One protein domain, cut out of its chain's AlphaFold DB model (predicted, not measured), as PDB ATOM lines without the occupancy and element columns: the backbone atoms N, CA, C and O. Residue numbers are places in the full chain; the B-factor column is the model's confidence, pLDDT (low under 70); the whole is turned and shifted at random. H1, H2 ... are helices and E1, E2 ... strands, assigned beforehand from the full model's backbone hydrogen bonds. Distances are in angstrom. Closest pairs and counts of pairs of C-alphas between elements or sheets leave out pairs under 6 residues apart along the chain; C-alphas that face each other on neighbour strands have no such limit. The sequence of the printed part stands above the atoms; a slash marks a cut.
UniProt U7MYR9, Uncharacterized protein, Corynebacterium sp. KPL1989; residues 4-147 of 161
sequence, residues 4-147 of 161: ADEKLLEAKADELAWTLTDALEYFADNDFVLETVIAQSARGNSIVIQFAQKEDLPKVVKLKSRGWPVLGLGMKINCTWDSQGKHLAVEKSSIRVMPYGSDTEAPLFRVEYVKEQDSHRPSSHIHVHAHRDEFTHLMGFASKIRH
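What this domain is: This is residues 4 to 147 of the 161 residues of an uncharacterized protein of Corynebacterium sp. KPL1989 (UniProt U7MYR9). One twisted sheet of seven strands makes the body, with the long strand E4 running through its middle and the long helix H1 packed over one face, on E1, E2, E4 and E5. A second helix, H2, sits far from H1, near the first residues of E4. The printed part has 144 residues, in the order H1, E1 to E7, H2; its class is mixed, helices and strands. The sheet is branched and its neighbour pairs are antiparallel. The whole is compact, with a radius of gyration of the C-alphas of 16.9 A and spans of 54 by 38 by 25 A.

Where its parts are: Find C-alpha 4 at (282.364, 247.511, 117.033); from there H1 runs through residues 4 to 25, 31.5 A long. E1, residues 34 to 41, bends by 57 degrees at residue 38, and E2 follows at residues 44 to 51. Next come E3, residues 61 to 65, and E4, residues 68 to 81, which begins at C-alpha 68 (305.684, 211.233, 127.682), is 39.0 A long and bends by 54 degrees at residue 71. E5, residues 88 to 98, is 27.8 A long and bends by 68 degrees at residue 91. After E6, residues 109 to 114, and E7, residues 124 to 128, H2 takes residues 132 to 146, 21.6 A long, ending at C-alpha 146 (317.662, 210.794, 128.111).

How they stand to each other: Look first at E4: E2 and E3 lie on one side of it, beside residues 75 to 80 and 68 to 73, and E5 lies on the other side. N 77 and O 49 of E4 and E2 are 2.9 A apart, within hydrogen-bond range, as are N 73 and O 61 of E4 and E3 at 2.8 A. E3 to E7 form a meander, each strand the antiparallel neighbour of the one before; in its hairpins find N 74 and O 96 at 2.9 A, N 95 and O 111 at 2.9 A, and N 110 and O 127 at 2.9 A. E1 and E2 are a hairpin too, with N 37 and O 48 at 2.9 A. H1 is on the sheet; its closest C-alphas to E1 are those of Ala 17 and Leu 34, 6.2 A. H2 is on it as well, and the closest C-alphas of E4 and H2, Val 70 and Leu 138, are 7.5 A apart. H1 and H2 are apart. Every O i to N i+4 pair is within hydrogen-bond range in H1, and 10 of 11 in H2.

The domain as a whole: The two C-alphas farthest apart are those of Ala 4 and His 147, 55.5 A. The printed part has no cut, and no link is long. The mean pLDDT of the printed part is 86.5; look for values under 70 at residues 101 to 104, 130 to 134, 136 to 137 and 140 to 147.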
ATOM      1  N   ALA A   4     281.397 247.810 118.091       84.50
ATOM      2  CA  ALA A   4     282.364 247.511 117.033       84.50
ATOM      3  C   ALA A   4     283.796 247.326 117.572       84.50
ATOM      4  O   ALA A   4     284.494 246.406 117.149       84.50
ATOM      5  N   ASP A   5     284.208 248.157 118.534       86.00
ATOM      6  CA  ASP A   5     285.538 248.088 119.155       86.00
ATOM      7  C   ASP A   5     285.713 246.800 119.966       86.00
ATOM      8  O   ASP A   5     286.813 246.259 120.055       86.00
ATOM      9  N   GLU A   6     284.627 246.304 120.558       86.00
ATOM     10  CA  GLU A   6     284.606 245.045 121.304       86.00
ATOM     11  C   GLU A   6     284.816 243.840 120.397       86.00
ATOM     12  O   GLU A   6     285.702 243.034 120.660       86.00
ATOM     13  N   LYS A   7     284.091 243.777 119.275       90.88
ATOM     14  CA  LYS A   7     284.283 242.718 118.274       90.88
ATOM     15  C   LYS A   7     285.690 242.723 117.689       90.88
ATOM     16  O   LYS A   7     286.252 241.669 117.414       90.88
ATOM     17  N   LEU A   8     286.267 243.909 117.483       93.00
ATOM     18  CA  LEU A   8     287.639 244.018 116.997       93.00
ATOM     19  C   LEU A   8     288.653 243.545 118.051       93.00
ATOM     20  O   LEU A   8     289.631 242.886 117.700       93.00
ATOM     21  N   LEU A   9     288.424 243.867 119.328       92.88
ATOM     22  CA  LEU A   9     289.263 243.409 120.435       92.88
ATOM     23  C   LEU A   9     289.206 241.886 120.585       92.88
ATOM     24  O   LEU A   9     290.248 241.254 120.743       92.88
ATOM     25  N   GLU A  10     288.006 241.314 120.507       94.06
ATOM     26  CA  GLU A  10     287.762 239.871 120.518       94.06
ATOM     27  C   GLU A  10     288.502 239.188 119.364       94.06
ATOM     28  O   GLU A  10     289.344 238.335 119.617       94.06
ATOM     29  N   ALA A  11     288.344 239.672 118.126       95.38
ATOM     30  CA  ALA A  11     289.053 239.125 116.967       95.38
ATOM     31  C   ALA A  11     290.589 239.175 117.114       95.38
ATOM     32  O   ALA A  11     291.300 238.278 116.661       95.38
ATOM     33  N   LYS A  12     291.126 240.219 117.760       96.06
ATOM     34  CA  LYS A  12     292.564 240.321 118.056       96.06
ATOM     35  C   LYS A  12     293.005 239.363 119.160       96.06
ATOM     36  O   LYS A  12     294.114 238.835 119.099       96.06
ATOM     37  N   ALA A  13     292.170 239.148 120.171       96.56
ATOM     38  CA  ALA A  13     292.429 238.151 121.201       96.56
ATOM     39  C   ALA A  13     292.359 236.723 120.635       96.56
ATOM     40  O   ALA A  13     293.187 235.901 121.017       96.56
ATOM     41  N   ASP A  14     291.457 236.457 119.686       96.88
ATOM     42  CA  ASP A  14     291.367 235.179 118.969       96.88
ATOM     43  C   ASP A  14     292.634 234.902 118.149       96.88
ATOM     44  O   ASP A  14     293.164 233.795 118.185       96.88
ATOM     45  N   GLU A  15     293.184 235.916 117.470       97.19
ATOM     46  CA  GLU A  15     294.465 235.819 116.750       97.19
ATOM     47  C   GLU A  15     295.618 235.418 117.694       97.19
ATOM     48  O   GLU A  15     296.437 234.543 117.379       97.19
ATOM     49  N   LEU A  16     295.660 236.010 118.894       97.06
ATOM     50  CA  LEU A  16     296.626 235.639 119.927       97.06
ATOM     51  C   LEU A  16     296.370 234.220 120.464       97.06
ATOM     52  O   LEU A  16     297.320 233.456 120.629       97.06
ATOM     53  N   ALA A  17     295.113 233.849 120.717       97.19
ATOM     54  CA  ALA A  17     294.741 232.515 121.183       97.19
ATOM     55  C   ALA A  17     295.106 231.426 120.162       97.19
ATOM     56  O   ALA A  17     295.593 230.364 120.549       97.19
ATOM     57  N   TRP A  18     294.953 231.704 118.865       96.69
ATOM     58  CA  TRP A  18     295.374 230.806 117.790       96.69
ATOM     59  C   TRP A  18     296.894 230.618 117.773       96.69
ATOM     60  O   TRP A  18     297.372 229.489 117.760       96.69
ATOM     61  N   THR A  19     297.652 231.712 117.899       96.94
ATOM     62  CA  THR A  19     299.123 231.659 117.995       96.94
ATOM     63  C   THR A  19     299.588 230.837 119.204       96.94
ATOM     64  O   THR A  19     300.549 230.075 119.121       96.94
ATOM     65  N   LEU A  20     298.906 230.977 120.346       95.69
ATOM     66  CA  LEU A  20     299.191 230.185 121.545       95.69
ATOM     67  C   LEU A  20     298.817 228.713 121.363       95.69
ATOM     68  O   LEU A  20     299.537 227.851 121.853       95.69
ATOM     69  N   THR A  21     297.716 228.429 120.667       96.00
ATOM     70  CA  THR A  21     297.285 227.058 120.362       96.00
ATOM     71  C   THR A  21     298.333 226.352 119.506       96.00
ATOM     72  O   THR A  21     298.838 225.319 119.932       96.00
ATOM     73  N   ASP A  22     298.756 226.958 118.394       95.12
ATOM     74  CA  ASP A  22     299.800 226.422 117.502       95.12
ATOM     75  C   ASP A  22     301.109 226.124 118.260       95.12
ATOM     76  O   ASP A  22     301.694 225.046 118.144       95.12
ATOM     77  N   ALA A  23     301.523 227.036 119.148       93.38
ATOM     78  CA  ALA A  23     302.698 226.825 119.988       93.38
ATOM     79  C   ALA A  23     302.540 225.651 120.977       93.38
ATOM     80  O   ALA A  23     303.524 224.979 121.293       93.38
ATOM     81  N   LEU A  24     301.331 225.413 121.496       93.31
ATOM     82  CA  LEU A  24     301.052 224.346 122.457       93.31
ATOM     83  C   LEU A  24     300.902 222.975 121.808       93.31
ATOM     84  O   LEU A  24     301.347 221.999 122.410       93.31
ATOM     85  N   GLU A  25     300.336 222.884 120.604       92.81
ATOM     86  CA  GLU A  25     300.152 221.617 119.876       92.81
ATOM     87  C   GLU A  25     301.482 220.885 119.625       92.81
ATOM     88  O   GLU A  25     301.526 219.661 119.537       92.81
ATOM     89  N   TYR A  26     302.605 221.609 119.596       90.69
ATOM     90  CA  TYR A  26     303.929 220.989 119.513       90.69
ATOM     91  C   TYR A  26     304.314 220.193 120.775       90.69
ATOM     92  O   TYR A  26     305.107 219.248 120.713       90.69
ATOM     93  N   PHE A  27     303.786 220.580 121.938       90.88
ATOM     94  CA  PHE A  27     304.156 220.019 123.237       90.88
ATOM     95  C   PHE A  27     303.018 219.266 123.923       90.88
ATOM     96  O   PHE A  27     303.294 218.524 124.859       90.88
ATOM     97  N   ALA A  28     301.768 219.438 123.514       91.50
ATOM     98  CA  ALA A  28     300.598 218.844 124.147       91.50
ATOM     99  C   ALA A  28     299.868 217.890 123.196       91.50
ATOM    100  O   ALA A  28     300.128 217.865 121.997       91.50
ATOM    101  N   ASP A  29     298.959 217.084 123.743       87.25
ATOM    102  CA  ASP A  29     297.941 216.450 122.907       87.25
ATOM    103  C   ASP A  29     296.904 217.498 122.498       87.25
ATOM    104  O   ASP A  29     296.716 218.494 123.189       87.25
ATOM    105  N   ASN A  30     296.174 217.253 121.411       85.50
ATOM    106  CA  ASN A  30     295.094 218.136 120.957       85.50
ATOM    107  C   ASN A  30     293.812 217.960 121.801       85.50
ATOM    108  O   ASN A  30     292.700 217.990 121.275       85.50
ATOM    109  N   ASP A  31     293.964 217.714 123.106       89.12
ATOM    110  CA  ASP A  31     292.893 217.495 124.079       89.12
ATOM    111  C   ASP A  31     292.538 218.767 124.865       89.12
ATOM    112  O   ASP A  31     291.853 218.693 125.880       89.12
ATOM    113  N   PHE A  32     292.961 219.942 124.392       92.38
ATOM    114  CA  PHE A  32     292.664 221.235 125.000       92.38
ATOM    115  C   PHE A  32     292.049 222.206 123.996       92.38
ATOM    116  O   PHE A  32     292.215 222.087 122.786       92.38
ATOM    117  N   VAL A  33     291.354 223.213 124.520       93.81
ATOM    118  CA  VAL A  33     290.841 224.336 123.733       93.81
ATOM    119  C   VAL A  33     291.178 225.616 124.477       93.81
ATOM    120  O   VAL A  33     290.849 225.738 125.659       93.81
ATOM    121  N   LEU A  34     291.830 226.562 123.801       94.75
ATOM    122  CA  LEU A  34     291.916 227.937 124.281       94.75
ATOM    123  C   LEU A  34     290.667 228.692 123.833       94.75
ATOM    124  O   LEU A  34     290.347 228.732 122.650       94.75
ATOM    125  N   GLU A  35     289.961 229.276 124.793       94.44
ATOM    126  CA  GLU A  35     288.791 230.113 124.557       94.44
ATOM    127  C   GLU A  35     289.090 231.569 124.910       94.44
ATOM    128  O   GLU A  35     289.886 231.868 125.810       94.44
ATOM    129  N   THR A  36     288.407 232.467 124.213       95.81
ATOM    130  CA  THR A  36     288.291 233.881 124.541       95.81
ATOM    131  C   THR A  36     286.952 234.119 125.228       95.81
ATOM    132  O   THR A  36     285.897 233.692 124.767       95.81
ATOM    133  N   VAL A  37     286.986 234.773 126.386       94.50
ATOM    134  CA  VAL A  37     285.787 235.069 127.175       94.50
ATOM    135  C   VAL A  37     285.766 236.547 127.515       94.50
ATOM    136  O   VAL A  37     286.742 237.086 128.037       94.50
ATOM    137  N   ILE A  38     284.640 237.208 127.261       92.25
ATOM    138  CA  ILE A  38     284.441 238.594 127.684       92.25
ATOM    139  C   ILE A  38     284.321 238.632 129.212       92.25
ATOM    140  O   ILE A  38     283.509 237.930 129.815       92.25
ATOM    141  N   ALA A  39     285.121 239.482 129.845       89.56
ATOM    142  CA  ALA A  39     285.106 239.715 131.280       89.56
ATOM    143  C   ALA A  39     285.128 241.212 131.600       89.56
ATOM    144  O   ALA A  39     285.554 242.044 130.796       89.56
ATOM    145  N   GLN A  40     284.712 241.558 132.814       83.25
ATOM    146  CA  GLN A  40     284.827 242.918 133.335       83.25
ATOM    147  C   GLN A  40     286.199 243.131 133.984       83.25
ATOM    148  O   GLN A  40     286.651 242.315 134.789       83.25
ATOM    149  N   SER A  41     286.829 244.256 133.662       76.38
ATOM    150  CA  SER A  41     288.022 244.785 134.320       76.38
ATOM    151  C   SER A  41     287.734 246.180 134.892       76.38
ATOM    152  O   SER A  41     286.724 246.808 134.578       76.38
ATOM    153  N   ALA A  42     288.644 246.700 135.721       71.56
ATOM    154  CA  ALA A  42     288.575 248.052 136.276       71.56
ATOM    155  C   ALA A  42     288.478 249.148 135.195       71.56
ATOM    156  O   ALA A  42     287.984 250.239 135.469       71.56
ATOM    157  N   ARG A  43     288.923 248.860 133.962       70.94
ATOM    158  CA  ARG A  43     288.873 249.783 132.814       70.94
ATOM    159  C   ARG A  43     287.711 249.533 131.847       70.94
ATOM    160  O   ARG A  43     287.666 250.149 130.784       70.94
ATOM    161  N   GLY A  44     286.781 248.647 132.200       78.75
ATOM    162  CA  GLY A  44     285.663 248.226 131.354       78.75
ATOM    163  C   GLY A  44     285.850 246.815 130.798       78.75
ATOM    164  O   GLY A  44     286.464 245.964 131.441       78.75
ATOM    165  N   ASN A  45     285.303 246.556 129.608       84.69
ATOM    166  CA  ASN A  45     285.352 245.228 128.998       84.69
ATOM    167  C   ASN A  45     286.800 244.806 128.697       84.69
ATOM    168  O   ASN A  45     287.625 245.582 128.210       84.69
ATOM    169  N   SER A  46     287.088 243.546 128.993       92.12
ATOM    170  CA  SER A  46     288.352 242.864 128.739       92.12
ATOM    171  C   SER A  46     288.060 241.506 128.113       92.12
ATOM    172  O   SER A  46     286.984 240.948 128.321       92.12
ATOM    173  N   ILE A  47     289.013 240.971 127.361       95.75
ATOM    174  CA  ILE A  47     288.938 239.610 126.832       95.75
ATOM    175  C   ILE A  47     289.928 238.747 127.597       95.75
ATOM    176  O   ILE A  47     291.088 239.115 127.760       95.75
ATOM    177  N   VAL A  48     289.477 237.601 128.076       96.62
ATOM    178  CA  VAL A  48     290.288 236.633 128.802       96.62
ATOM    179  C   VAL A  48     290.555 235.448 127.894       96.62
ATOM    180  O   VAL A  48     289.617 234.781 127.482       96.62
ATOM    181  N   ILE A  49     291.828 235.163 127.640       97.38
ATOM    182  CA  ILE A  49     292.276 233.926 127.004       97.38
ATOM    183  C   ILE A  49     292.596 232.920 128.111       97.38
ATOM    184  O   ILE A  49     293.407 233.204 129.001       97.38
ATOM    185  N   GLN A  50     291.957 231.754 128.075       96.06
ATOM    186  CA  GLN A  50     292.139 230.681 129.057       96.06
ATOM    187  C   GLN A  50     291.819 229.316 128.440       96.06
ATOM    188  O   GLN A  50     291.211 229.242 127.376       96.06
ATOM    189  N   PHE A  51     292.194 228.227 129.114       94.81
ATOM    190  CA  PHE A  51     291.698 226.903 128.736       94.81
ATOM    191  C   PHE A  51     290.201 226.785 129.031       94.81
ATOM    192  O   PHE A  51     289.741 227.217 130.093       94.81
ATOM    193  N   ALA A  52     289.459 226.195 128.095       93.06
ATOM    194  CA  ALA A  52     288.019 226.029 128.195       93.06
ATOM    195  C   ALA A  52     287.631 225.203 129.424       93.06
ATOM    196  O   ALA A  52     288.136 224.105 129.651       93.06
ATOM    197  N   GLN A  53     286.689 225.719 130.213       84.69
ATOM    198  CA  GLN A  53     286.243 225.076 131.453       84.69
ATOM    199  C   GLN A  53     285.025 224.174 131.222       84.69
ATOM    200  O   GLN A  53     283.962 224.385 131.806       84.69
ATOM    201  N   LYS A  54     285.179 223.177 130.345       87.62
ATOM    202  CA  LYS A  54     284.169 222.141 130.067       87.62
ATOM    203  C   LYS A  54     284.513 220.868 130.841       87.62
ATOM    204  O   LYS A  54     285.689 220.619 131.074       87.62
ATOM    205  N   GLU A  55     283.513 220.073 131.232       81.50
ATOM    206  CA  GLU A  55     283.736 218.847 132.027       81.50
ATOM    207  C   GLU A  55     284.711 217.868 131.357       81.50
ATOM    208  O   GLU A  55     285.548 217.283 132.038       81.50
ATOM    209  N   ASP A  56     284.667 217.770 130.026       84.25
ATOM    210  CA  ASP A  56     285.511 216.856 129.247       84.25
ATOM    211  C   ASP A  56     286.888 217.431 128.871       84.25
ATOM    212  O   ASP A  56     287.667 216.753 128.200       84.25
ATOM    213  N   LEU A  57     287.195 218.679 129.252       85.38
ATOM    214  CA  LEU A  57     288.449 219.339 128.884       85.38
ATOM    215  C   LEU A  57     289.345 219.603 130.102       85.38
ATOM    216  O   LEU A  57     288.875 220.017 131.166       85.38
ATOM    217  N   PRO A  58     290.666 219.414 129.954       82.62
ATOM    218  CA  PRO A  58     291.608 219.658 131.024       82.62
ATOM    219  C   PRO A  58     291.722 221.158 131.319       82.62
ATOM    220  O   PRO A  58     292.000 221.977 130.446       82.62
ATOM    221  N   LYS A  59     291.607 221.519 132.602       82.69
ATOM    222  CA  LYS A  59     291.912 222.877 133.097       82.69
ATOM    223  C   LYS A  59     293.415 223.174 133.122       82.69
ATOM    224  O   LYS A  59     293.828 224.334 133.193       82.69
ATOM    225  N   VAL A  60     294.221 222.115 133.113       88.75
ATOM    226  CA  VAL A  60     295.682 222.131 133.078       88.75
ATOM    227  C   VAL A  60     296.127 221.184 131.971       88.75
ATOM    228  O   VAL A  60     295.910 219.978 132.058       88.75
ATOM    229  N   VAL A  61     296.762 221.727 130.937       91.56
ATOM    230  CA  VAL A  61     297.202 220.972 129.761       91.56
ATOM    231  C   VAL A  61     298.473 220.198 130.070       91.56
ATOM    232  O   VAL A  61     299.408 220.733 130.666       91.56
ATOM    233  N   LYS A  62     298.524 218.932 129.656       91.06
ATOM    234  CA  LYS A  62     299.702 218.082 129.849       91.06
ATOM    235  C   LYS A  62     300.731 218.377 128.764       91.06
ATOM    236  O   LYS A  62     300.486 218.135 127.589       91.06
ATOM    237  N   LEU A  63     301.907 218.842 129.171       90.31
ATOM    238  CA  LEU A  63     303.049 219.030 128.283       90.31
ATOM    239  C   LEU A  63     303.911 217.770 128.255       90.31
ATOM    240  O   LEU A  63     304.206 217.171 129.295       90.31
ATOM    241  N   LYS A  64     304.348 217.394 127.059       86.56
ATOM    242  CA  LYS A  64     305.078 216.176 126.748       86.56
ATOM    243  C   LYS A  64     306.519 216.449 126.356       86.56
ATOM    244  O   LYS A  64     306.867 217.457 125.750       86.56
ATOM    245  N   SER A  65     307.357 215.463 126.640       83.81
ATOM    246  CA  SER A  65     308.698 215.338 126.088       83.81
ATOM    247  C   SER A  65     308.871 213.918 125.571       83.81
ATOM    248  O   SER A  65     308.642 212.955 126.302       83.81
ATOM    249  N   ARG A  66     309.243 213.772 124.295       83.12
ATOM    250  CA  ARG A  66     309.390 212.461 123.628       83.12
ATOM    251  C   ARG A  66     308.146 211.562 123.773       83.12
ATOM    252  O   ARG A  66     308.276 210.363 123.993       83.12
ATOM    253  N   GLY A  67     306.953 212.153 123.698       82.06
ATOM    254  CA  GLY A  67     305.671 211.447 123.826       82.06
ATOM    255  C   GLY A  67     305.198 211.188 125.263       82.06
ATOM    256  O   GLY A  67     304.045 210.807 125.450       82.06
ATOM    257  N   TRP A  68     306.031 211.447 126.276       82.44
ATOM    258  CA  TRP A  68     305.684 211.233 127.682       82.44
ATOM    259  C   TRP A  68     305.242 212.536 128.346       82.44
ATOM    260  O   TRP A  68     305.972 213.522 128.239       82.44
ATOM    261  N   PRO A  69     304.095 212.567 129.047       83.69
ATOM    262  CA  PRO A  69     303.687 213.739 129.810       83.69
ATOM    263  C   PRO A  69     304.664 213.992 130.969       83.69
ATOM    264  O   PRO A  69     305.090 213.061 131.648       83.69
ATOM    265  N   VAL A  70     305.047 215.254 131.166       84.12
ATOM    266  CA  VAL A  70     306.097 215.669 132.118       84.12
ATOM    267  C   VAL A  70     305.613 216.767 133.057       84.12
ATOM    268  O   VAL A  70     305.977 216.787 134.228       84.12
ATOM    269  N   LEU A  71     304.809 217.691 132.534       88.56
ATOM    270  CA  LEU A  71     304.399 218.916 133.211       88.56
ATOM    271  C   LEU A  71     302.920 219.186 132.964       88.56
ATOM    272  O   LEU A  71     302.374 218.778 131.940       88.56
ATOM    273  N   GLY A  72     302.296 219.914 133.882       90.56
ATOM    274  CA  GLY A  72     301.021 220.575 133.634       90.56
ATOM    275  C   GLY A  72     301.227 222.053 133.305       90.56
ATOM    276  O   GLY A  72     302.128 222.697 133.842       90.56
ATOM    277  N   LEU A  73     300.377 222.609 132.450       93.19
ATOM    278  CA  LEU A  73     300.341 224.026 132.121       93.19
ATOM    279  C   LEU A  73     298.943 224.584 132.371       93.19
ATOM    280  O   LEU A  73     297.974 224.140 131.769       93.19
ATOM    281  N   GLY A  74     298.843 225.592 133.229       93.12
ATOM    282  CA  GLY A  74     297.652 226.422 133.363       93.12
ATOM    283  C   GLY A  74     297.954 227.836 132.886       93.12
ATOM    284  O   GLY A  74     298.991 228.391 133.243       93.12
ATOM    285  N   MET A  75     297.050 228.460 132.132       94.56
ATOM    286  CA  MET A  75     297.237 229.846 131.702       94.56
ATOM    287  C   MET A  75     295.966 230.677 131.797       94.56
ATOM    288  O   MET A  75     294.855 230.164 131.671       94.56
ATOM    289  N   LYS A  76     296.159 231.975 132.018       96.06
ATOM    290  CA  LYS A  76     295.127 232.999 131.907       96.06
ATOM    291  C   LYS A  76     295.766 234.307 131.459       96.06
ATOM    292  O   LYS A  76     296.727 234.756 132.089       96.06
ATOM    293  N   ILE A  77     295.244 234.919 130.403       97.06
ATOM    294  CA  ILE A  77     295.741 236.183 129.852       97.06
ATOM    295  C   ILE A  77     294.556 237.127 129.688       97.06
ATOM    296  O   ILE A  77     293.649 236.859 128.911       97.06
ATOM    297  N   ASN A  78     294.562 238.229 130.426       96.31
ATOM    298  CA  ASN A  78     293.561 239.277 130.325       96.31
ATOM    299  C   ASN A  78     294.075 240.355 129.372       96.31
ATOM    300  O   ASN A  78     295.124 240.960 129.615       96.31
ATOM    301  N   CYS A  79     293.308 240.617 128.329       95.38
ATOM    302  CA  CYS A  79     293.609 241.561 127.275       95.38
ATOM    303  C   CYS A  79     292.596 242.707 127.263       95.38
ATOM    304  O   CYS A  79     291.409 242.540 127.540       95.38
ATOM    305  N   THR A  80     293.076 243.884 126.901       94.62
ATOM    306  CA  THR A  80     292.282 245.088 126.672       94.62
ATOM    307  C   THR A  80     292.959 245.913 125.579       94.62
ATOM    308  O   THR A  80     293.973 245.496 125.015       94.62
ATOM    309  N   TRP A  81     292.419 247.078 125.251       93.44
ATOM    310  CA  TRP A  81     293.105 248.010 124.369       93.44
ATOM    311  C   TRP A  81     294.302 248.666 125.073       93.44
ATOM    312  O   TRP A  81     294.309 248.912 126.282       93.44
ATOM    313  N   ASP A  82     295.354 248.973 124.318       91.31
ATOM    314  CA  ASP A  82     296.422 249.837 124.805       91.31
ATOM    315  C   ASP A  82     295.902 251.252 125.128       91.31
ATOM    316  O   ASP A  82     294.756 251.607 124.854       91.31
ATOM    317  N   SER A  83     296.743 252.094 125.733       86.62
ATOM    318  CA  SER A  83     296.318 253.439 126.150       86.62
ATOM    319  C   SER A  83     295.915 254.344 124.980       86.62
ATOM    320  O   SER A  83     295.266 255.359 125.208       86.62
ATOM    321  N   GLN A  84     296.303 254.000 123.746       88.44
ATOM    322  CA  GLN A  84     295.911 254.714 122.532       88.44
ATOM    323  C   GLN A  84     294.697 254.098 121.818       88.44
ATOM    324  O   GLN A  84     294.254 254.674 120.826       88.44
ATOM    325  N   GLY A  85     294.166 252.958 122.274       86.50
ATOM    326  CA  GLY A  85     293.027 252.300 121.626       86.50
ATOM    327  C   GLY A  85     293.350 251.635 120.281       86.50
ATOM    328  O   GLY A  85     292.454 251.475 119.462       86.50
ATOM    329  N   LYS A  86     294.620 251.314 120.007       87.62
ATOM    330  CA  LYS A  86     295.114 250.855 118.696       87.62
ATOM    331  C   LYS A  86     295.532 249.393 118.669       87.62
ATOM    332  O   LYS A  86     295.408 248.742 117.633       87.62
ATOM    333  N   HIS A  87     296.073 248.888 119.773       91.38
ATOM    334  CA  HIS A  87     296.665 247.554 119.822       91.38
ATOM    335  C   HIS A  87     296.118 246.747 120.992       91.38
ATOM    336  O   HIS A  87     295.818 247.299 122.051       91.38
ATOM    337  N   LEU A  88     296.040 245.429 120.804       94.25
ATOM    338  CA  LEU A  88     295.793 244.495 121.894       94.25
ATOM    339  C   LEU A  88     296.917 244.640 122.926       94.25
ATOM    340  O   LEU A  88     298.097 244.508 122.601       94.25
ATOM    341  N   ALA A  89     296.549 244.905 124.169       94.50
ATOM    342  CA  ALA A  89     297.464 244.977 125.289       94.50
ATOM    343  C   ALA A  89     297.063 243.955 126.345       94.50
ATOM    344  O   ALA A  89     295.913 243.901 126.777       94.50
ATOM    345  N   VAL A  90     298.040 243.192 126.825       95.06
ATOM    346  CA  VAL A  90     297.854 242.369 128.017       95.06
ATOM    347  C   VAL A  90     297.797 243.301 129.229       95.06
ATOM    348  O   VAL A  90     298.692 244.115 129.440       95.06
ATOM    349  N   GLU A  91     296.733 243.208 130.018       94.25
ATOM    350  CA  GLU A  91     296.603 243.905 131.301       94.25
ATOM    351  C   GLU A  91     297.191 243.061 132.432       94.25
ATOM    352  O   GLU A  91     297.904 243.569 133.300       94.25
ATOM    353  N   LYS A  92     296.918 241.756 132.397       95.25
ATOM    354  CA  LYS A  92     297.409 240.785 133.369       95.25
ATOM    355  C   LYS A  92     297.606 239.432 132.705       95.25
ATOM    356  O   LYS A  92     296.757 239.010 131.930       95.25
ATOM    357  N   SER A  93     298.667 238.716 133.050       96.56
ATOM    358  CA  SER A  93     298.793 237.301 132.697       96.56
ATOM    359  C   SER A  93     299.290 236.469 133.871       96.56
ATOM    360  O   SER A  93     299.931 236.967 134.797       96.56
ATOM    361  N   SER A  94     298.937 235.189 133.839       96.31
ATOM    362  CA  SER A  94     299.381 234.179 134.787       96.31
ATOM    363  C   SER A  94     299.580 232.873 134.034       96.31
ATOM    364  O   SER A  94     298.608 232.229 133.640       96.31
ATOM    365  N   ILE A  95     300.836 232.464 133.887       95.50
ATOM    366  CA  ILE A  95     301.220 231.155 133.361       95.50
ATOM    367  C   ILE A  95     301.755 230.340 134.532       95.50
ATOM    368  O   ILE A  95     302.685 230.763 135.216       95.50
ATOM    369  N   ARG A  96     301.147 229.187 134.791       93.88
ATOM    370  CA  ARG A  96     301.455 228.297 135.909       93.88
ATOM    371  C   ARG A  96     301.962 226.979 135.356       93.88
ATOM    372  O   ARG A  96     301.268 226.342 134.566       93.88
ATOM    373  N   VAL A  97     303.148 226.581 135.793       91.75
ATOM    374  CA  VAL A  97     303.713 225.275 135.480       91.75
ATOM    375  C   VAL A  97     303.514 224.386 136.694       91.75
ATOM    376  O   VAL A  97     304.010 224.682 137.781       91.75
ATOM    377  N   MET A  98     302.738 223.332 136.502       88.69
ATOM    378  CA  MET A  98     302.318 222.401 137.537       88.69
ATOM    379  C   MET A  98     303.183 221.138 137.480       88.69
ATOM    380  O   MET A  98     303.630 220.751 136.389       88.69
ATOM    381  N   PRO A  99     303.399 220.468 138.623       83.62
ATOM    382  CA  PRO A  99     303.954 219.123 138.625       83.62
ATOM    383  C   PRO A  99     303.047 218.158 137.845       83.62
ATOM    384  O   PRO A  99     301.889 218.450 137.534       83.62
ATOM    385  N   TYR A 100     303.609 217.010 137.467       75.81
ATOM    386  CA  TYR A 100     302.942 216.026 136.618       75.81
ATOM    387  C   TYR A 100     301.524 215.685 137.107       75.81
ATOM    388  O   TYR A 100     301.349 215.161 138.202       75.81
ATOM    389  N   GLY A 101     300.523 215.922 136.251       61.28
ATOM    390  CA  GLY A 101     299.162 215.416 136.442       61.28
ATOM    391  C   GLY A 101     298.365 216.033 137.593       61.28
ATOM    392  O   GLY A 101     297.261 215.557 137.838       61.28
ATOM    393  N   SER A 102     298.880 217.068 138.264       66.44
ATOM    394  CA  SER A 102     298.159 217.749 139.340       66.44
ATOM    395  C   SER A 102     297.639 219.116 138.897       66.44
ATOM    396  O   SER A 102     298.383 219.969 138.413       66.44
ATOM    397  N   ASP A 103     296.341 219.332 139.084       67.81
ATOM    398  CA  ASP A 103     295.667 220.628 138.990       67.81
ATOM    399  C   ASP A 103     295.356 221.231 140.376       67.81
ATOM    400  O   ASP A 103     294.882 222.367 140.462       67.81
ATOM    401  N   THR A 104     295.660 220.491 141.448       67.69
ATOM    402  CA  THR A 104     295.365 220.849 142.846       67.69
ATOM    403  C   THR A 104     296.601 221.236 143.658       67.69
ATOM    404  O   THR A 104     296.467 221.930 144.666       67.69
ATOM    405  N   GLU A 105     297.798 220.831 143.231       70.88
ATOM    406  CA  GLU A 105     299.058 221.168 143.901       70.88
ATOM    407  C   GLU A 105     299.500 222.615 143.639       70.88
ATOM    408  O   GLU A 105     298.996 223.312 142.755       70.88
ATOM    409  N   ALA A 106     300.463 223.099 144.426       81.38
ATOM    410  CA  ALA A 106     301.085 224.387 144.152       81.38
ATOM    411  C   ALA A 106     301.867 224.322 142.821       81.38
ATOM    412  O   ALA A 106     302.490 223.307 142.515       81.38
ATOM    413  N   PRO A 107     301.868 225.393 142.007       88.94
ATOM    414  CA  PRO A 107     302.683 225.418 140.799       88.94
ATOM    415  C   PRO A 107     304.172 225.365 141.160       88.94
ATOM    416  O   PRO A 107     304.611 226.140 142.012       88.94
ATOM    417  N   LEU A 108     304.952 224.552 140.435       89.19
ATOM    418  CA  LEU A 108     306.421 224.525 140.503       89.19
ATOM    419  C   LEU A 108     306.984 225.933 140.345       89.19
ATOM    420  O   LEU A 108     307.836 226.397 141.099       89.19
ATOM    421  N   PHE A 109     306.474 226.643 139.346       91.19
ATOM    422  CA  PHE A 109     306.676 228.068 139.219       91.19
ATOM    423  C   PHE A 109     305.530 228.698 138.443       91.19
ATOM    424  O   PHE A 109     304.778 228.042 137.718       91.19
ATOM    425  N   ARG A 110     305.409 230.011 138.589       93.81
ATOM    426  CA  ARG A 110     304.487 230.821 137.806       93.81
ATOM    427  C   ARG A 110     305.175 232.071 137.297       93.81
ATOM    428  O   ARG A 110     305.997 232.662 137.997       93.81
ATOM    429  N   VAL A 111     304.817 232.445 136.080       95.56
ATOM    430  CA  VAL A 111     305.212 233.694 135.440       95.56
ATOM    431  C   VAL A 111     303.980 234.583 135.427       95.56
ATOM    432  O   VAL A 111     302.945 234.219 134.864       95.56
ATOM    433  N   GLU A 112     304.081 235.721 136.098       96.31
ATOM    434  CA  GLU A 112     302.985 236.666 136.263       96.31
ATOM    435  C   GLU A 112     303.371 238.013 135.668       96.31
ATOM    436  O   GLU A 112     304.495 238.486 135.837       96.31
ATOM    437  N   TYR A 113     302.412 238.652 135.011       96.56
ATOM    438  CA  TYR A 113     302.549 240.011 134.511       96.56
ATOM    439  C   TYR A 113     301.344 240.847 134.930       96.56
ATOM    440  O   TYR A 113     300.210 240.370 134.888       96.56
ATOM    441  N   VAL A 114     301.588 242.097 135.314       95.06
ATOM    442  CA  VAL A 114     300.575 243.111 135.621       95.06
ATOM    443  C   VAL A 114     301.036 244.442 135.032       95.06
ATOM    444  O   VAL A 114     302.066 244.981 135.436       95.06
ATOM    445  N   LYS A 115     300.266 244.981 134.081       91.44
ATOM    446  CA  LYS A 115     300.599 246.215 133.358       91.44
ATOM    447  C   LYS A 115     300.659 247.434 134.280       91.44
ATOM    448  O   LYS A 115     301.659 248.140 134.288       91.44
ATOM    449  N   GLU A 116     299.614 247.656 135.074       89.38
ATOM    450  CA  GLU A 116     299.561 248.705 136.105       89.38
ATOM    451  C   GLU A 116     299.962 248.145 137.463       89.38
ATOM    452  O   GLU A 116     299.149 247.960 138.366       89.38
ATOM    453  N   GLN A 117     301.242 247.815 137.582       90.81
ATOM    454  CA  GLN A 117     301.818 247.466 138.868       90.81
ATOM    455  C   GLN A 117     302.154 248.740 139.658       90.81
ATOM    456  O   GLN A 117     302.493 249.768 139.071       90.81
ATOM    457  N   ASP A 118     302.090 248.652 140.989       90.25
ATOM    458  CA  ASP A 118     302.663 249.667 141.878       90.25
ATOM    459  C   ASP A 118     304.107 250.005 141.468       90.25
ATOM    460  O   ASP A 118     304.893 249.105 141.169       90.25
ATOM    461  N   SER A 119     304.476 251.289 141.487       89.31
ATOM    462  CA  SER A 119     305.775 251.760 140.987       89.31
ATOM    463  C   SER A 119     306.987 251.182 141.725       89.31
ATOM    464  O   SER A 119     308.100 251.245 141.206       89.31
ATOM    465  N   HIS A 120     306.802 250.617 142.919       92.38
ATOM    466  CA  HIS A 120     307.857 249.979 143.707       92.38
ATOM    467  C   HIS A 120     307.987 248.476 143.428       92.38
ATOM    468  O   HIS A 120     308.809 247.804 144.053       92.38
ATOM    469  N   ARG A 121     307.175 247.919 142.522       89.62
ATOM    470  CA  ARG A 121     307.178 246.497 142.172       89.62
ATOM    471  C   ARG A 121     307.341 246.330 140.660       89.62
ATOM    472  O   ARG A 121     306.720 247.060 139.893       89.62
ATOM    473  N   PRO A 122     308.141 245.358 140.196       92.25
ATOM    474  CA  PRO A 122     308.266 245.116 138.765       92.25
ATOM    475  C   PRO A 122     306.927 244.658 138.174       92.25
ATOM    476  O   PRO A 122     306.138 244.009 138.844       92.25
ATOM    477  N   SER A 123     306.636 244.968 136.913       93.94
ATOM    478  CA  SER A 123     305.398 244.496 136.270       93.94
ATOM    479  C   SER A 123     305.402 242.995 135.983       93.94
ATOM    480  O   SER A 123     304.334 242.405 135.872       93.94
ATOM    481  N   SER A 124     306.581 242.380 135.859       94.50
ATOM    482  CA  SER A 124     306.758 240.952 135.586       94.50
ATOM    483  C   SER A 124     307.480 240.280 136.747       94.50
ATOM    484  O   SER A 124     308.505 240.785 137.210       94.50
ATOM    485  N   HIS A 125     306.956 239.142 137.193       92.81
ATOM    486  CA  HIS A 125     307.499 238.363 138.302       92.81
ATOM    487  C   HIS A 125     307.552 236.892 137.930       92.81
ATOM    488  O   HIS A 125     306.639 236.359 137.298       92.81
ATOM    489  N   ILE A 126     308.594 236.213 138.397       92.88
ATOM    490  CA  ILE A 126     308.664 234.756 138.372       92.88
ATOM    491  C   ILE A 126     308.652 234.292 139.821       92.88
ATOM    492  O   ILE A 126     309.572 234.581 140.583       92.88
ATOM    493  N   HIS A 127     307.604 233.573 140.207       90.25
ATOM    494  CA  HIS A 127     307.522 232.946 141.519       90.25
ATOM    495  C   HIS A 127     307.877 231.476 141.374       90.25
ATOM    496  O   HIS A 127     307.128 230.719 140.762       90.25
ATOM    497  N   VAL A 128     309.004 231.079 141.954       88.50
ATOM    498  CA  VAL A 128     309.448 229.685 141.994       88.50
ATOM    499  C   VAL A 128     309.060 229.097 143.345       88.50
ATOM    500  O   VAL A 128     309.458 229.615 144.389       88.50
ATOM    501  N   HIS A 129     308.271 228.028 143.332       81.44
ATOM    502  CA  HIS A 129     307.953 227.267 144.527       81.44
ATOM    503  C   HIS A 129     309.066 226.248 144.774       81.44
ATOM    504  O   HIS A 129     309.151 225.215 144.122       81.44
ATOM    505  N   ALA A 130     309.972 226.558 145.701       61.50
ATOM    506  CA  ALA A 130     311.154 225.744 145.970       61.50
ATOM    507  C   ALA A 130     310.862 224.533 146.882       61.50
ATOM    508  O   ALA A 130     311.617 224.275 147.822       61.50
ATOM    509  N   HIS A 131     309.786 223.781 146.627       69.25
ATOM    510  CA  HIS A 131     309.621 222.481 147.274       69.25
ATOM    511  C   HIS A 131     310.605 221.498 146.623       69.25
ATOM    512  O   HIS A 131     310.467 221.101 145.464       69.25
ATOM    513  N   ARG A 132     311.687 221.196 147.352       63.28
ATOM    514  CA  ARG A 132     312.884 220.497 146.852       63.28
ATOM    515  C   ARG A 132     312.555 219.190 146.134       63.28
ATOM    516  O   ARG A 132     313.203 218.865 145.135       63.28
ATOM    517  N   ASP A 133     311.569 218.458 146.634       66.75
ATOM    518  CA  ASP A 133     311.269 217.109 146.162       66.75
ATOM    519  C   ASP A 133     310.585 217.122 144.790       66.75
ATOM    520  O   ASP A 133     310.901 216.289 143.941       66.75
ATOM    521  N   GLU A 134     309.755 218.127 144.505       69.88
ATOM    522  CA  GLU A 134     309.025 218.243 143.237       69.88
ATOM    523  C   GLU A 134     309.967 218.590 142.073       69.88
ATOM    524  O   GLU A 134     309.952 217.935 141.027       69.88
ATOM    525  N   PHE A 135     310.870 219.561 142.273       72.12
ATOM    526  CA  PHE A 135     311.895 219.908 141.280       72.12
ATOM    527  C   PHE A 135     312.926 218.792 141.085       72.12
ATOM    528  O   PHE A 135     313.334 218.518 139.954       72.12
ATOM    529  N   THR A 136     313.347 218.125 142.165       68.19
ATOM    530  CA  THR A 136     314.294 217.000 142.072       68.19
ATOM    531  C   THR A 136     313.670 215.833 141.312       68.19
ATOM    532  O   THR A 136     314.335 215.218 140.474       68.19
ATOM    533  N   HIS A 137     312.384 215.558 141.541       68.50
ATOM    534  CA  HIS A 137     311.651 214.525 140.823       68.50
ATOM    535  C   HIS A 137     311.511 214.856 139.329       68.50
ATOM    536  O   HIS A 137     311.836 214.011 138.492       68.50
ATOM    537  N   LEU A 138     311.155 216.102 138.987       71.50
ATOM    538  CA  LEU A 138     311.101 216.580 137.602       71.50
ATOM    539  C   LEU A 138     312.452 216.436 136.882       71.50
ATOM    540  O   LEU A 138     312.533 215.856 135.796       71.50
ATOM    541  N   MET A 139     313.530 216.938 137.486       71.69
ATOM    542  CA  MET A 139     314.872 216.886 136.894       71.69
ATOM    543  C   MET A 139     315.382 215.444 136.769       71.69
ATOM    544  O   MET A 139     316.007 215.084 135.766       71.69
ATOM    545  N   GLY A 140     315.075 214.594 137.752       68.81
ATOM    546  CA  GLY A 140     315.351 213.162 137.693       68.81
ATOM    547  C   GLY A 140     314.602 212.472 136.552       68.81
ATOM    548  O   GLY A 140     315.186 211.649 135.846       68.81
ATOM    549  N   PHE A 141     313.339 212.833 136.322       66.50
ATOM    550  CA  PHE A 141     312.533 212.310 135.222       66.50
ATOM    551  C   PHE A 141     313.070 212.747 133.851       66.50
ATOM    552  O   PHE A 141     313.280 211.903 132.977       66.50
ATOM    553  N   ALA A 142     313.412 214.028 133.684       64.12
ATOM    554  CA  ALA A 142     314.033 214.535 132.458       64.12
ATOM    555  C   ALA A 142     315.363 213.822 132.134       64.12
ATOM    556  O   ALA A 142     315.646 213.510 130.975       64.12
ATOM    557  N   SER A 143     316.159 213.498 133.159       61.03
ATOM    558  CA  SER A 143     317.406 212.739 133.003       61.03
ATOM    559  C   SER A 143     317.161 211.274 132.610       61.03
ATOM    560  O   SER A 143     317.834 210.747 131.720       61.03
ATOM    561  N   LYS A 144     316.142 210.628 133.197       61.03
ATOM    562  CA  LYS A 144     315.727 209.257 132.850       61.03
ATOM    563  C   LYS A 144     315.187 209.149 131.425       61.03
ATOM    564  O   LYS A 144     315.470 208.161 130.766       61.03
ATOM    565  N   ILE A 145     314.506 210.175 130.909       57.31
ATOM    566  CA  ILE A 145     314.073 210.230 129.501       57.31
ATOM    567  C   ILE A 145     315.270 210.238 128.529       57.31
ATOM    568  O   ILE A 145     315.134 209.806 127.380       57.31
ATOM    569  N   ARG A 146     316.461 210.689 128.959       52.28
ATOM    570  CA  ARG A 146     317.662 210.794 128.111       52.28
ATOM    571  C   ARG A 146     318.301 209.441 127.779       52.28
ATOM    572  O   ARG A 146     318.926 209.325 126.729       52.28
ATOM    573  N   HIS A 147     318.119 208.435 128.629       48.12
ATOM    574  CA  HIS A 147     318.614 207.072 128.438       48.12
ATOM    575  C   HIS A 147     317.408 206.165 128.197       48.12
ATOM    576  O   HIS A 147     316.508 206.186 129.017       48.12
TER     577      HIS A 147